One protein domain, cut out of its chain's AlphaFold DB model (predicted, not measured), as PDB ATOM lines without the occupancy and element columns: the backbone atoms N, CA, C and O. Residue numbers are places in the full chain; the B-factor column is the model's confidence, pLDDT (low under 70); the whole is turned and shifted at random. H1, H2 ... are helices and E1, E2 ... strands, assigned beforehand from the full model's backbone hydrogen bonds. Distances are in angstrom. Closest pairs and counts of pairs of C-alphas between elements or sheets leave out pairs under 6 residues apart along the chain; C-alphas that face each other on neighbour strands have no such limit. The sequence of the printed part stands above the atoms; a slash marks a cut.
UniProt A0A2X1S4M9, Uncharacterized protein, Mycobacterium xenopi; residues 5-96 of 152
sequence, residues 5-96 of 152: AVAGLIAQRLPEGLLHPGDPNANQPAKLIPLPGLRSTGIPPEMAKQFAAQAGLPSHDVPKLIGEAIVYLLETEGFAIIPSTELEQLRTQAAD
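AT A GLANCE: This is residues 5 to 96 of the 152 residues of an uncharacterized protein of Mycobacterium xenopi (UniProt A0A2X1S4M9). An antiparallel hairpin, E1 and E2, with residues 23 to 28 sticking out, adjoins a small middle of two crossed helices, H1 and H3, while H2 and H4 lie far out at opposite ends. The 92 printed residues include four named helices and two named strands, ordered H1, E1, E2, H2, H3, H4: mostly helix. The whole is loose, radius of gyration of the C-alphas 17.7 A, and elongated, spanning 55 by 34 by 20 A.

IN THESE COORDINATES: E1 is residues 18 to 20 and E2 31 to 33. H1, residues 5 to 13, begins at C-alpha 5 (-18.846, 26.436, -37.338). H3, 62 to 76, is 20.8 A long; H2 is 45 to 54. H4, 84 to 96, 17.9 A, ends at C-alpha 96 (-4.984, 49.706, -46.235).

HOW THE PARTS SIT: In the hairpin, N 20 and O 31 are 2.8 A apart, within hydrogen-bond range. H1 and H3 touch, closest C-alphas Ala 7 and Gly 67, 4.4 A, at a steep tilt of 40 degrees, opposite ways. H2 and H3 are apart, as are H3 and H4. In H1, H2, H3 and H4 every O i to N i+4 pair is within range.

THE WHOLE: The farthest C-alphas, Met 47 and Asp 96, are 56.2 A apart. The printed part has no cut. The link E2 to H2 is long; its residues 39 to 42 have pLDDT under 70.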
ATOM      1  N   ALA A   5     -18.607  25.520 -38.446       92.44
ATOM      2  CA  ALA A   5     -18.846  26.436 -37.338       92.44
ATOM      3  C   ALA A   5     -20.253  27.044 -37.422       92.44
ATOM      4  O   ALA A   5     -20.987  27.050 -36.435       92.44
ATOM      5  N   VAL A   6     -20.659  27.488 -38.616       93.88
ATOM      6  CA  VAL A   6     -22.003  28.038 -38.852       93.88
ATOM      7  C   VAL A   6     -23.063  26.944 -38.736       93.88
ATOM      8  O   VAL A   6     -24.065  27.135 -38.050       93.88
ATOM      9  N   ALA A   7     -22.825  25.774 -39.335       93.88
ATOM     10  CA  ALA A   7     -23.744  24.640 -39.251       93.88
ATOM     11  C   ALA A   7     -23.953  24.199 -37.793       93.88
ATOM     12  O   ALA A   7     -25.085  23.975 -37.363       93.88
ATOM     13  N   GLY A   8     -22.870  24.148 -37.009       93.06
ATOM     14  CA  GLY A   8     -22.912  23.851 -35.580       93.06
ATOM     15  C   GLY A   8     -23.675  24.901 -34.772       93.06
ATOM     16  O   GLY A   8     -24.480  24.536 -33.918       93.06
ATOM     17  N   LEU A   9     -23.484  26.193 -35.062       93.25
ATOM     18  CA  LEU A   9     -24.241  27.268 -34.417       93.25
ATOM     19  C   LEU A   9     -25.746  27.135 -34.688       93.25
ATOM     20  O   LEU A   9     -26.546  27.238 -33.760       93.25
ATOM     21  N   ILE A  10     -26.137  26.872 -35.938       92.69
ATOM     22  CA  ILE A  10     -27.543  26.653 -36.304       92.69
ATOM     23  C   ILE A  10     -28.095  25.449 -35.534       92.69
ATOM     24  O   ILE A  10     -29.118  25.570 -34.861       92.69
ATOM     25  N   ALA A  11     -27.388  24.317 -35.562       91.88
ATOM     26  CA  ALA A  11     -27.792  23.093 -34.876       91.88
ATOM     27  C   ALA A  11     -28.015  23.296 -33.368       91.88
ATOM     28  O   ALA A  11     -28.977  22.771 -32.813       91.88
ATOM     29  N   GLN A  12     -27.173  24.101 -32.712       91.00
ATOM     30  CA  GLN A  12     -27.315  24.426 -31.289       91.00
ATOM     31  C   GLN A  12     -28.560  25.269 -30.990       91.00
ATOM     32  O   GLN A  12     -29.176  25.096 -29.942       91.00
ATOM     33  N   ARG A  13     -28.945  26.182 -31.890       91.25
ATOM     34  CA  ARG A  13     -30.059  27.119 -31.654       91.25
ATOM     35  C   ARG A  13     -31.418  26.577 -32.080       91.25
ATOM     36  O   ARG A  13     -32.427  26.941 -31.481       91.25
ATOM     37  N   LEU A  14     -31.469  25.691 -33.076       90.50
ATOM     38  CA  LEU A  14     -32.726  25.132 -33.590       90.50
ATOM     39  C   LEU A  14     -33.653  24.549 -32.497       90.50
ATOM     40  O   LEU A  14     -34.844  24.867 -32.527       90.50
ATOM     41  N   PRO A  15     -33.173  23.767 -31.505       88.31
ATOM     42  CA  PRO A  15     -34.031  23.241 -30.436       88.31
ATOM     43  C   PRO A  15     -34.594  24.327 -29.505       88.31
ATOM     44  O   PRO A  15     -35.681  24.172 -28.938       88.31
ATOM     45  N   GLU A  16     -33.868  25.431 -29.330       89.00
ATOM     46  CA  GLU A  16     -34.265  26.554 -28.474       89.00
ATOM     47  C   GLU A  16     -35.294  27.462 -29.165       89.00
ATOM     48  O   GLU A  16     -36.135  28.063 -28.494       89.00
ATOM     49  N   GLY A  17     -35.286  27.475 -30.500       88.19
ATOM     50  CA  GLY A  17     -36.027  28.403 -31.348       88.19
ATOM     51  C   GLY A  17     -35.099  29.456 -31.955       88.19
ATOM     52  O   GLY A  17     -33.990  29.687 -31.476       88.19
ATOM     53  N   LEU A  18     -35.549  30.110 -33.023       91.50
ATOM     54  CA  LEU A  18     -34.768  31.133 -33.723       91.50
ATOM     55  C   LEU A  18     -35.386  32.513 -33.516       91.50
ATOM     56  O   LEU A  18     -36.599  32.685 -33.625       91.50
ATOM     57  N   LEU A  19     -34.557  33.508 -33.201       93.12
ATOM     58  CA  LEU A  19     -35.011  34.886 -33.048       93.12
ATOM     59  C   LEU A  19     -35.285  35.484 -34.432       93.12
ATOM     60  O   LEU A  19     -34.363  35.698 -35.213       93.12
ATOM     61  N   HIS A  20     -36.550  35.767 -34.727       92.69
ATOM     62  CA  HIS A  20     -36.934  36.534 -35.905       92.69
ATOM     63  C   HIS A  20     -36.688  38.027 -35.638       92.69
ATOM     64  O   HIS A  20     -37.065  38.496 -34.560       92.69
ATOM     65  N   PRO A  21     -36.108  38.793 -36.583       93.50
ATOM     66  CA  PRO A  21     -35.773  40.207 -36.374       93.50
ATOM     67  C   PRO A  21     -36.999  41.122 -36.218       93.50
ATOM     68  O   PRO A  21     -36.870  42.245 -35.743       93.50
ATOM     69  N   GLY A  22     -38.184  40.631 -36.579       93.38
ATOM     70  CA  GLY A  22     -39.412  41.422 -36.642       93.38
ATOM     71  C   GLY A  22     -39.559  42.094 -38.005       93.38
ATOM     72  O   GLY A  22     -38.969  41.640 -38.984       93.38
ATOM     73  N   ASP A  23     -40.346  43.161 -38.055       93.44
ATOM     74  CA  ASP A  23     -40.484  44.036 -39.219       93.44
ATOM     75  C   ASP A  23     -40.500  45.492 -38.730       93.44
ATOM     76  O   ASP A  23     -41.514  45.952 -38.190       93.44
ATOM     77  N   PRO A  24     -39.387  46.229 -38.900       87.50
ATOM     78  CA  PRO A  24     -39.303  47.630 -38.507       87.50
ATOM     79  C   PRO A  24     -40.341  48.519 -39.201       87.50
ATOM     80  O   PRO A  24     -40.845  49.452 -38.582       87.50
ATOM     81  N   ASN A  25     -40.707  48.222 -40.454       92.50
ATOM     82  CA  ASN A  25     -41.663  49.035 -41.212       92.50
ATOM     83  C   ASN A  25     -43.094  48.863 -40.692       92.50
ATOM     84  O   ASN A  25     -43.903  49.787 -40.768       92.50
ATOM     85  N   ALA A  26     -43.396  47.691 -40.133       91.00
ATOM     86  CA  ALA A  26     -44.683  47.371 -39.527       91.00
ATOM     87  C   ALA A  26     -44.689  47.509 -37.990       91.00
ATOM     88  O   ALA A  26     -45.645  47.067 -37.352       91.00
ATOM     89  N   ASN A  27     -43.649  48.101 -37.381       90.81
ATOM     90  CA  ASN A  27     -43.484  48.214 -35.921       90.81
ATOM     91  C   ASN A  27     -43.581  46.867 -35.172       90.81
ATOM     92  O   ASN A  27     -44.079  46.788 -34.046       90.81
ATOM     93  N   GLN A  28     -43.097  45.788 -35.784       94.00
ATOM     94  CA  GLN A  28     -43.078  44.464 -35.169       94.00
ATOM     95  C   GLN A  28     -41.704  44.204 -34.536       94.00
ATOM     96  O   GLN A  28     -40.711  44.170 -35.265       94.00
ATOM     97  N   PRO A  29     -41.613  44.007 -33.206       94.00
ATOM     98  CA  PRO A  29     -40.341  43.749 -32.541       94.00
ATOM     99  C   PRO A  29     -39.818  42.338 -32.831       94.00
ATOM    100  O   PRO A  29     -40.559  41.449 -33.267       94.00
ATOM    101  N   ALA A  30     -38.541  42.118 -32.520       94.81
ATOM    102  CA  ALA A  30     -37.933  40.798 -32.597       94.81
ATOM    103  C   ALA A  30     -38.684  39.786 -31.715       94.81
ATOM    104  O   ALA A  30     -39.071  40.087 -30.582       94.81
ATOM    105  N   LYS A  31     -38.885  38.573 -32.232       93.44
ATOM    106  CA  LYS A  31     -39.667  37.529 -31.560       93.44
ATOM    107  C   LYS A  31     -39.032  36.164 -31.756       93.44
ATOM    108  O   LYS A  31     -38.699  35.781 -32.874       93.44
ATOM    109  N   LEU A  32     -38.892  35.414 -30.667       92.25
ATOM    110  CA  LEU A  32     -38.430  34.032 -30.730       92.25
ATOM    111  C   LEU A  32     -39.507  33.161 -31.388       92.25
ATOM    112  O   LEU A  32     -40.644  33.107 -30.913       92.25
ATOM    113  N   ILE A  33     -39.144  32.479 -32.472       90.06
ATOM    114  CA  ILE A  33     -39.984  31.495 -33.147       90.06
ATOM    115  C   ILE A  33     -39.599  30.110 -32.617       90.06
ATOM    116  O   ILE A  33     -38.490  29.641 -32.893       90.06
ATOM    117  N   PRO A  34     -40.477  29.440 -31.846       86.69
ATOM    118  CA  PRO A  34     -40.239  28.061 -31.455       86.69
ATOM    119  C   PRO A  34     -40.327  27.164 -32.693       86.69
ATOM    120  O   PRO A  34     -41.166  27.383 -33.564       86.69
ATOM    121  N   LEU A  35     -39.489  26.129 -32.744       85.31
ATOM    122  CA  LEU A  35     -39.499  25.127 -33.810       85.31
ATOM    123  C   LEU A  35     -39.910  23.766 -33.223       85.31
ATOM    124  O   LEU A  35     -39.054  23.007 -32.751       85.31
ATOM    125  N   PRO A  36     -41.222  23.455 -33.180       78.56
ATOM    126  CA  PRO A  36     -41.710  22.171 -32.691       78.56
ATOM    127  C   PRO A  36     -41.103  21.010 -33.487       78.56
ATOM    128  O   PRO A  36     -40.894  21.117 -34.691       78.56
ATOM    129  N   GLY A  37     -40.821  19.893 -32.818       75.25
ATOM    130  CA  GLY A  37     -40.255  18.699 -33.457       75.25
ATOM    131  C   GLY A  37     -38.730  18.699 -33.618       75.25
ATOM    132  O   GLY A  37     -38.163  17.638 -33.854       75.25
ATOM    133  N   LEU A  38     -38.048  19.834 -33.416       77.88
ATOM    134  CA  LEU A  38     -36.574  19.893 -33.349       77.88
ATOM    135  C   LEU A  38     -36.027  19.727 -31.929       77.88
ATOM    136  O   LEU A  38     -34.828  19.550 -31.726       77.88
ATOM    137  N   ARG A  39     -36.916  19.744 -30.934       69.56
ATOM    138  CA  ARG A  39     -36.611  19.251 -29.596       69.56
ATOM    139  C   ARG A  39     -36.720  17.735 -29.645       69.56
ATOM    140  O   ARG A  39     -37.818  17.211 -29.806       69.56
ATOM    141  N   SER A  40     -35.604  17.035 -29.470       59.16
ATOM    142  CA  SER A  40     -35.513  15.564 -29.428       59.16
ATOM    143  C   SER A  40     -36.190  14.946 -28.192       59.16
ATOM    144  O   SER A  40     -35.772  13.914 -27.677       59.16
ATOM    145  N   THR A  41     -37.214  15.598 -27.648       60.31
ATOM    146  CA  THR A  41     -37.971  15.134 -26.496       60.31
ATOM    147  C   THR A  41     -38.993  14.108 -26.972       60.31
ATOM    148  O   THR A  41     -40.037  14.483 -27.500       60.31
ATOM    149  N   GLY A  42     -38.689  12.819 -26.795       65.12
ATOM    150  CA  GLY A  42     -39.679  11.738 -26.900       65.12
ATOM    151  C   GLY A  42     -39.280  10.513 -27.727       65.12
ATOM    152  O   GLY A  42     -39.925   9.481 -27.580       65.12
ATOM    153  N   ILE A  43     -38.223  10.576 -28.548       70.19
ATOM    154  CA  ILE A  43     -37.753   9.419 -29.333       70.19
ATOM    155  C   ILE A  43     -36.545   8.778 -28.632       70.19
ATOM    156  O   ILE A  43     -35.543   9.463 -28.414       70.19
ATOM    157  N   PRO A  44     -36.590   7.474 -28.294       81.38
ATOM    158  CA  PRO A  44     -35.431   6.764 -27.768       81.38
ATOM    159  C   PRO A  44     -34.240   6.821 -28.745       81.38
ATOM    160  O   PRO A  44     -34.438   6.606 -29.945       81.38
ATOM    161  N   PRO A  45     -32.997   7.029 -28.269       80.75
ATOM    162  CA  PRO A  45     -31.824   7.186 -29.137       80.75
ATOM    163  C   PRO A  45     -31.613   6.035 -30.130       80.75
ATOM    164  O   PRO A  45     -31.240   6.262 -31.277       80.75
ATOM    165  N   GLU A  46     -31.893   4.799 -29.716       84.69
ATOM    166  CA  GLU A  46     -31.742   3.616 -30.572       84.69
ATOM    167  C   GLU A  46     -32.732   3.610 -31.742       84.69
ATOM    168  O   GLU A  46     -32.371   3.277 -32.869       84.69
ATOM    169  N   MET A  47     -33.959   4.072 -31.504       83.50
ATOM    170  CA  MET A  47     -34.966   4.211 -32.550       83.50
ATOM    171  C   MET A  47     -34.578   5.328 -33.532       83.50
ATOM    172  O   MET A  47     -34.681   5.149 -34.744       83.50
ATOM    173  N   ALA A  48     -34.044   6.448 -33.032       82.12
ATOM    174  CA  ALA A  48     -33.552   7.543 -33.871       82.12
ATOM    175  C   ALA A  48     -32.386   7.107 -34.779       82.12
ATOM    176  O   ALA A  48     -32.368   7.438 -35.965       82.12
ATOM    177  N   LYS A  49     -31.441   6.313 -34.255       84.75
ATOM    178  CA  LYS A  49     -30.347   5.723 -35.049       84.75
ATOM    179  C   LYS A  49     -30.863   4.797 -36.147       84.75
ATOM    180  O   LYS A  49     -30.380   4.874 -37.274       84.75
ATOM    181  N   GLN A  50     -31.839   3.943 -35.837       86.69
ATOM    182  CA  GLN A  50     -32.439   3.044 -36.825       86.69
ATOM    183  C   GLN A  50     -33.151   3.817 -37.938       86.69
ATOM    184  O   GLN A  50     -32.952   3.499 -39.109       86.69
ATOM    185  N   PHE A  51     -33.917   4.857 -37.598       83.38
ATOM    186  CA  PHE A  51     -34.549   5.721 -38.596       83.38
ATOM    187  C   PHE A  51     -33.525   6.421 -39.487       83.38
ATOM    188  O   PHE A  51     -33.676   6.409 -40.707       83.38
ATOM    189  N   ALA A  52     -32.463   6.979 -38.902       85.19
ATOM    190  CA  ALA A  52     -31.394   7.610 -39.667       85.19
ATOM    191  C   ALA A  52     -30.726   6.624 -40.637       85.19
ATOM    192  O   ALA A  52     -30.554   6.945 -41.810       85.19
ATOM    193  N   ALA A  53     -30.424   5.405 -40.177       87.69
ATOM    194  CA  ALA A  53     -29.834   4.364 -41.014       87.69
ATOM    195  C   ALA A  53     -30.760   3.948 -42.172       87.69
ATOM    196  O   ALA A  53     -30.302   3.829 -43.304       87.69
ATOM    197  N   GLN A  54     -32.061   3.772 -41.914       88.69
ATOM    198  CA  GLN A  54     -33.051   3.442 -42.951       88.69
ATOM    199  C   GLN A  54     -33.231   4.572 -43.971       88.69
ATOM    200  O   GLN A  54     -33.429   4.307 -45.153       88.69
ATOM    201  N   ALA A  55     -33.136   5.826 -43.526       84.50
ATOM    202  CA  ALA A  55     -33.222   7.006 -44.380       84.50
ATOM    203  C   ALA A  55     -31.906   7.330 -45.117       84.50
ATOM    204  O   ALA A  55     -31.857   8.305 -45.865       84.50
ATOM    205  N   GLY A  56     -30.835   6.556 -44.903       87.62
ATOM    206  CA  GLY A  56     -29.517   6.826 -45.484       87.62
ATOM    207  C   GLY A  56     -28.871   8.118 -44.969       87.62
ATOM    208  O   GLY A  56     -28.017   8.693 -45.644       87.62
ATOM    209  N   LEU A  57     -29.288   8.599 -43.796       86.75
ATOM    210  CA  LEU A  57     -28.772   9.826 -43.201       86.75
ATOM    211  C   LEU A  57     -27.439   9.562 -42.484       86.75
ATOM    212  O   LEU A  57     -27.279   8.535 -41.822       86.75
ATOM    213  N   PRO A  58     -26.487  10.510 -42.538       85.50
ATOM    214  CA  PRO A  58     -25.170  10.346 -41.922       85.50
ATOM    215  C   PRO A  58     -25.197  10.425 -40.385       85.50
ATOM    216  O   PRO A  58     -24.203  10.126 -39.727       85.50
ATOM    217  N   SER A  59     -26.316  10.857 -39.797       85.94
ATOM    218  CA  SER A  59     -26.496  11.040 -38.358       85.94
ATOM    219  C   SER A  59     -27.978  10.939 -37.981       85.94
ATOM    220  O   SER A  59     -28.848  11.107 -38.828       85.94
ATOM    221  N   HIS A  60     -28.265  10.701 -36.700       85.31
ATOM    222  CA  HIS A  60     -29.609  10.797 -36.108       85.31
ATOM    223  C   HIS A  60     -29.850  12.137 -35.387       85.31
ATOM    224  O   HIS A  60     -30.921  12.367 -34.831       85.31
ATOM    225  N   ASP A  61     -28.848  13.019 -35.392       86.88
ATOM    226  CA  ASP A  61     -28.929  14.385 -34.877       86.88
ATOM    227  C   ASP A  61     -29.595  15.287 -35.926       86.88
ATOM    228  O   ASP A  61     -28.948  15.815 -36.833       86.88
ATOM    229  N   VAL A  62     -30.920  15.406 -35.832       85.94
ATOM    230  CA  VAL A  62     -31.740  16.180 -36.776       85.94
ATOM    231  C   VAL A  62     -31.347  17.666 -36.813       85.94
ATOM    232  O   VAL A  62     -31.164  18.179 -37.919       85.94
ATOM    233  N   PRO A  63     -31.156  18.375 -35.677       88.69
ATOM    234  CA  PRO A  63     -30.648  19.747 -35.699       88.69
ATOM    235  C   PRO A  63     -29.325  19.890 -36.456       88.69
ATOM    236  O   PRO A  63     -29.178  20.825 -37.246       88.69
ATOM    237  N   LYS A  64     -28.389  18.948 -36.271       89.69
ATOM    238  CA  LYS A  64     -27.123  18.937 -37.012       89.69
ATOM    239  C   LYS A  64     -27.334  18.778 -38.515       89.69
ATOM    240  O   LYS A  64     -26.795  19.574 -39.278       89.69
ATOM    241  N   LEU A  65     -28.145  17.807 -38.934       90.75
ATOM    242  CA  LEU A  65     -28.433  17.567 -40.353       90.75
ATOM    243  C   LEU A  65     -29.051  18.793 -41.034       90.75
ATOM    244  O   LEU A  65     -28.669  19.148 -42.146       90.75
ATOM    245  N   ILE A  66     -29.988  19.461 -40.358       90.81
ATOM    246  CA  ILE A  66     -30.624  20.677 -40.875       90.81
ATOM    247  C   ILE A  66     -29.612  21.824 -40.948       90.81
ATOM    248  O   ILE A  66     -29.558  22.519 -41.960       90.81
ATOM    249  N   GLY A  67     -28.791  22.014 -39.909       92.31
ATOM    250  CA  GLY A  67     -27.743  23.035 -39.904       92.31
ATOM    251  C   GLY A  67     -26.753  22.861 -41.058       92.31
ATOM    252  O   GLY A  67     -26.462  23.820 -41.769       92.31
ATOM    253  N   GLU A  68     -26.292  21.632 -41.294       94.12
ATOM    254  CA  GLU A  68     -25.407  21.297 -42.415       94.12
ATOM    255  C   GLU A  68     -26.080  21.538 -43.771       94.12
ATOM    256  O   GLU A  68     -25.464  22.132 -44.656       94.12
ATOM    257  N   ALA A  69     -27.348  21.139 -43.930       93.75
ATOM    258  CA  ALA A  69     -28.098  21.328 -45.170       93.75
ATOM    259  C   ALA A  69     -28.327  22.811 -45.509       93.75
ATOM    260  O   ALA A  69     -28.173  23.203 -46.664       93.75
ATOM    261  N   ILE A  70     -28.652  23.647 -44.515       94.50
ATOM    262  CA  ILE A  70     -28.839  25.094 -44.706       94.50
ATOM    263  C   ILE A  70     -27.533  25.750 -45.159       94.50
ATOM    264  O   ILE A  70     -27.531  26.526 -46.113       94.50
ATOM    265  N   VAL A  71     -26.417  25.437 -44.496       95.88
ATOM    266  CA  VAL A  71     -25.116  26.008 -44.871       95.88
ATOM    267  C   VAL A  71     -24.689  25.519 -46.250       95.88
ATOM    268  O   VAL A  71     -24.246  26.321 -47.066       95.88
ATOM    269  N   TYR A  72     -24.881  24.231 -46.540       95.81
ATOM    270  CA  TYR A  72     -24.571  23.673 -47.852       95.81
ATOM    271  C   TYR A  72     -25.371  24.343 -48.975       95.81
ATOM    272  O   TYR A  72     -24.799  24.645 -50.018       95.81
ATOM    273  N   LEU A  73     -26.662  24.625 -48.760       96.44
ATOM    274  CA  LEU A  73     -27.491  25.378 -49.704       96.44
ATOM    275  C   LEU A  73     -26.898  26.765 -49.983       96.44
ATOM    276  O   LEU A  73     -26.685  27.114 -51.140       96.44
ATOM    277  N   LEU A  74     -26.602  27.538 -48.935       95.88
ATOM    278  CA  LEU A  74     -26.069  28.897 -49.078       95.88
ATOM    279  C   LEU A  74     -24.729  28.907 -49.824       95.88
ATOM    280  O   LEU A  74     -24.547  29.698 -50.745       95.88
ATOM    281  N   GLU A  75     -23.817  28.002 -49.474       95.12
ATOM    282  CA  GLU A  75     -22.516  27.899 -50.142       95.12
ATOM    283  C   GLU A  75     -22.635  27.430 -51.597       95.12
ATOM    284  O   GLU A  75     -21.896  27.906 -52.457       95.12
ATOM    285  N   THR A  76     -23.576  26.528 -51.891       95.50
ATOM    286  CA  THR A  76     -23.828  26.053 -53.263       95.50
ATOM    287  C   THR A  76     -24.370  27.173 -54.153       95.50
ATOM    288  O   THR A  76     -24.008  27.251 -55.324       95.50
ATOM    289  N   GLU A  77     -25.161  28.083 -53.588       96.44
ATOM    290  CA  GLU A  77     -25.647  29.298 -54.259       96.44
ATOM    291  C   GLU A  77     -24.596  30.432 -54.294       96.44
ATOM    292  O   GLU A  77     -24.876  31.544 -54.737       96.44
ATOM    293  N   GLY A  78     -23.365  30.169 -53.839       92.75
ATOM    294  CA  GLY A  78     -22.249  31.114 -53.905       92.75
ATOM    295  C   GLY A  78     -22.214  32.151 -52.779       92.75
ATOM    296  O   GLY A  78     -21.420  33.092 -52.847       92.75
ATOM    297  N   PHE A  79     -23.030  32.002 -51.730       94.56
ATOM    298  CA  PHE A  79     -22.938  32.858 -50.549       94.56
ATOM    299  C   PHE A  79     -21.781  32.417 -49.651       94.56
ATOM    300  O   PHE A  79     -21.688  31.262 -49.240       94.56
ATOM    301  N   ALA A  80     -20.932  33.372 -49.277       90.75
ATOM    302  CA  ALA A  80     -19.937  33.184 -48.230       90.75
ATOM    303  C   ALA A  80     -20.488  33.703 -46.896       90.75
ATOM    304  O   ALA A  80     -20.867  34.870 -46.781       90.75
ATOM    305  N   ILE A  81     -20.514  32.841 -45.879       91.88
ATOM    306  CA  ILE A  81     -20.901  33.215 -44.515       91.88
ATOM    307  C   ILE A  81     -19.622  33.426 -43.710       91.88
ATOM    308  O   ILE A  81     -18.923  32.462 -43.392       91.88
ATOM    309  N   ILE A  82     -19.327  34.681 -43.375       91.75
ATOM    310  CA  ILE A  82     -18.155  35.068 -42.581       91.75
ATOM    311  C   ILE A  82     -18.570  35.942 -41.388       91.75
ATOM    312  O   ILE A  82     -19.555  36.681 -41.489       91.75
ATOM    313  N   PRO A  83     -17.853  35.876 -40.249       91.69
ATOM    314  CA  PRO A  83     -18.067  36.784 -39.127       91.69
ATOM    315  C   PRO A  83     -17.953  38.251 -39.554       91.69
ATOM    316  O   PRO A  83     -17.082  38.608 -40.347       91.69
ATOM    317  N   SER A  84     -18.786  39.127 -38.986       92.44
ATOM    318  CA  SER A  84     -18.757  40.561 -39.306       92.44
ATOM    319  C   SER A  84     -17.406  41.202 -38.994       92.44
ATOM    320  O   SER A  84     -16.927  42.018 -39.771       92.44
ATOM    321  N   THR A  85     -16.757  40.779 -37.906       93.56
ATOM    322  CA  THR A  85     -15.419  41.245 -37.520       93.56
ATOM    323  C   THR A  85     -14.361  40.869 -38.550       93.56
ATOM    324  O   THR A  85     -13.487  41.674 -38.851       93.56
ATOM    325  N   GLU A  86     -14.443  39.664 -39.119       93.50
ATOM    326  CA  GLU A  86     -13.543  39.218 -40.185       93.50
ATOM    327  C   GLU A  86     -13.827  39.977 -41.484       93.50
ATOM    328  O   GLU A  86     -12.901  40.464 -42.125       93.50
ATOM    329  N   LEU A  87     -15.101  40.169 -41.839       93.75
ATOM    330  CA  LEU A  87     -15.483  40.981 -42.996       93.75
ATOM    331  C   LEU A  87     -14.974  42.426 -42.875       93.75
ATOM    332  O   LEU A  87     -14.479  42.986 -43.850       93.75
ATOM    333  N   GLU A  88     -15.094  43.039 -41.700       93.94
ATOM    334  CA  GLU A  88     -14.567  44.378 -41.424       93.94
ATOM    335  C   GLU A  88     -13.042  44.408 -41.506       93.94
ATOM    336  O   GLU A  88     -12.497  45.292 -42.158       93.94
ATOM    337  N   GLN A  89     -12.352  43.417 -40.937       92.75
ATOM    338  CA  GLN A  89     -10.901  43.295 -41.070       92.75
ATOM    339  C   GLN A  89     -10.470  43.161 -42.529       92.75
ATOM    340  O   GLN A  89      -9.548  43.855 -42.939       92.75
ATOM    341  N   LEU A  90     -11.144  42.330 -43.324       91.56
ATOM    342  CA  LEU A  90     -10.860  42.177 -44.751       91.56
ATOM    343  C   LEU A  90     -11.123  43.473 -45.521       91.56
ATOM    344  O   LEU A  90     -10.352  43.820 -46.410       91.56
ATOM    345  N   ARG A  91     -12.174  44.221 -45.169       91.19
ATOM    346  CA  ARG A  91     -12.457  45.540 -45.756       91.19
ATOM    347  C   ARG A  91     -11.380  46.560 -45.405       91.19
ATOM    348  O   ARG A  91     -10.927  47.270 -46.295       91.19
ATOM    349  N   THR A  92     -10.950  46.606 -44.148       90.19
ATOM    350  CA  THR A  92      -9.862  47.481 -43.697       90.19
ATOM    351  C   THR A  92      -8.549  47.093 -44.363       90.19
ATOM    352  O   THR A  92      -7.901  47.941 -44.950       90.19
ATOM    353  N   GLN A  93      -8.197  45.807 -44.388       85.75
ATOM    354  CA  GLN A  93      -7.009  45.318 -45.089       85.75
ATOM    355  C   GLN A  93      -7.063  45.603 -46.587       85.75
ATOM    356  O   GLN A  93      -6.037  45.916 -47.167       85.75
ATOM    357  N   ALA A  94      -8.231  45.522 -47.227       83.50
ATOM    358  CA  ALA A  94      -8.383  45.888 -48.631       83.50
ATOM    359  C   ALA A  94      -8.258  47.404 -48.867       83.50
ATOM    360  O   ALA A  94      -7.824  47.806 -49.942       83.50
ATOM    361  N   ALA A  95      -8.633  48.232 -47.888       81.19
ATOM    362  CA  ALA A  95      -8.461  49.682 -47.937       81.19
ATOM    363  C   ALA A  95      -7.015  50.119 -47.628       81.19
ATOM    364  O   ALA A  95      -6.520  51.052 -48.253       81.19
ATOM    365  N   ASP A  96      -6.349  49.431 -46.699       75.81
ATOM    366  CA  ASP A  96      -4.984  49.706 -46.235       75.81
ATOM    367  C   ASP A  96      -3.914  48.968 -47.049       75.81
ATOM    368  O   ASP A  96      -2.722  49.270 -46.930       75.81
TER     369      ASP A  96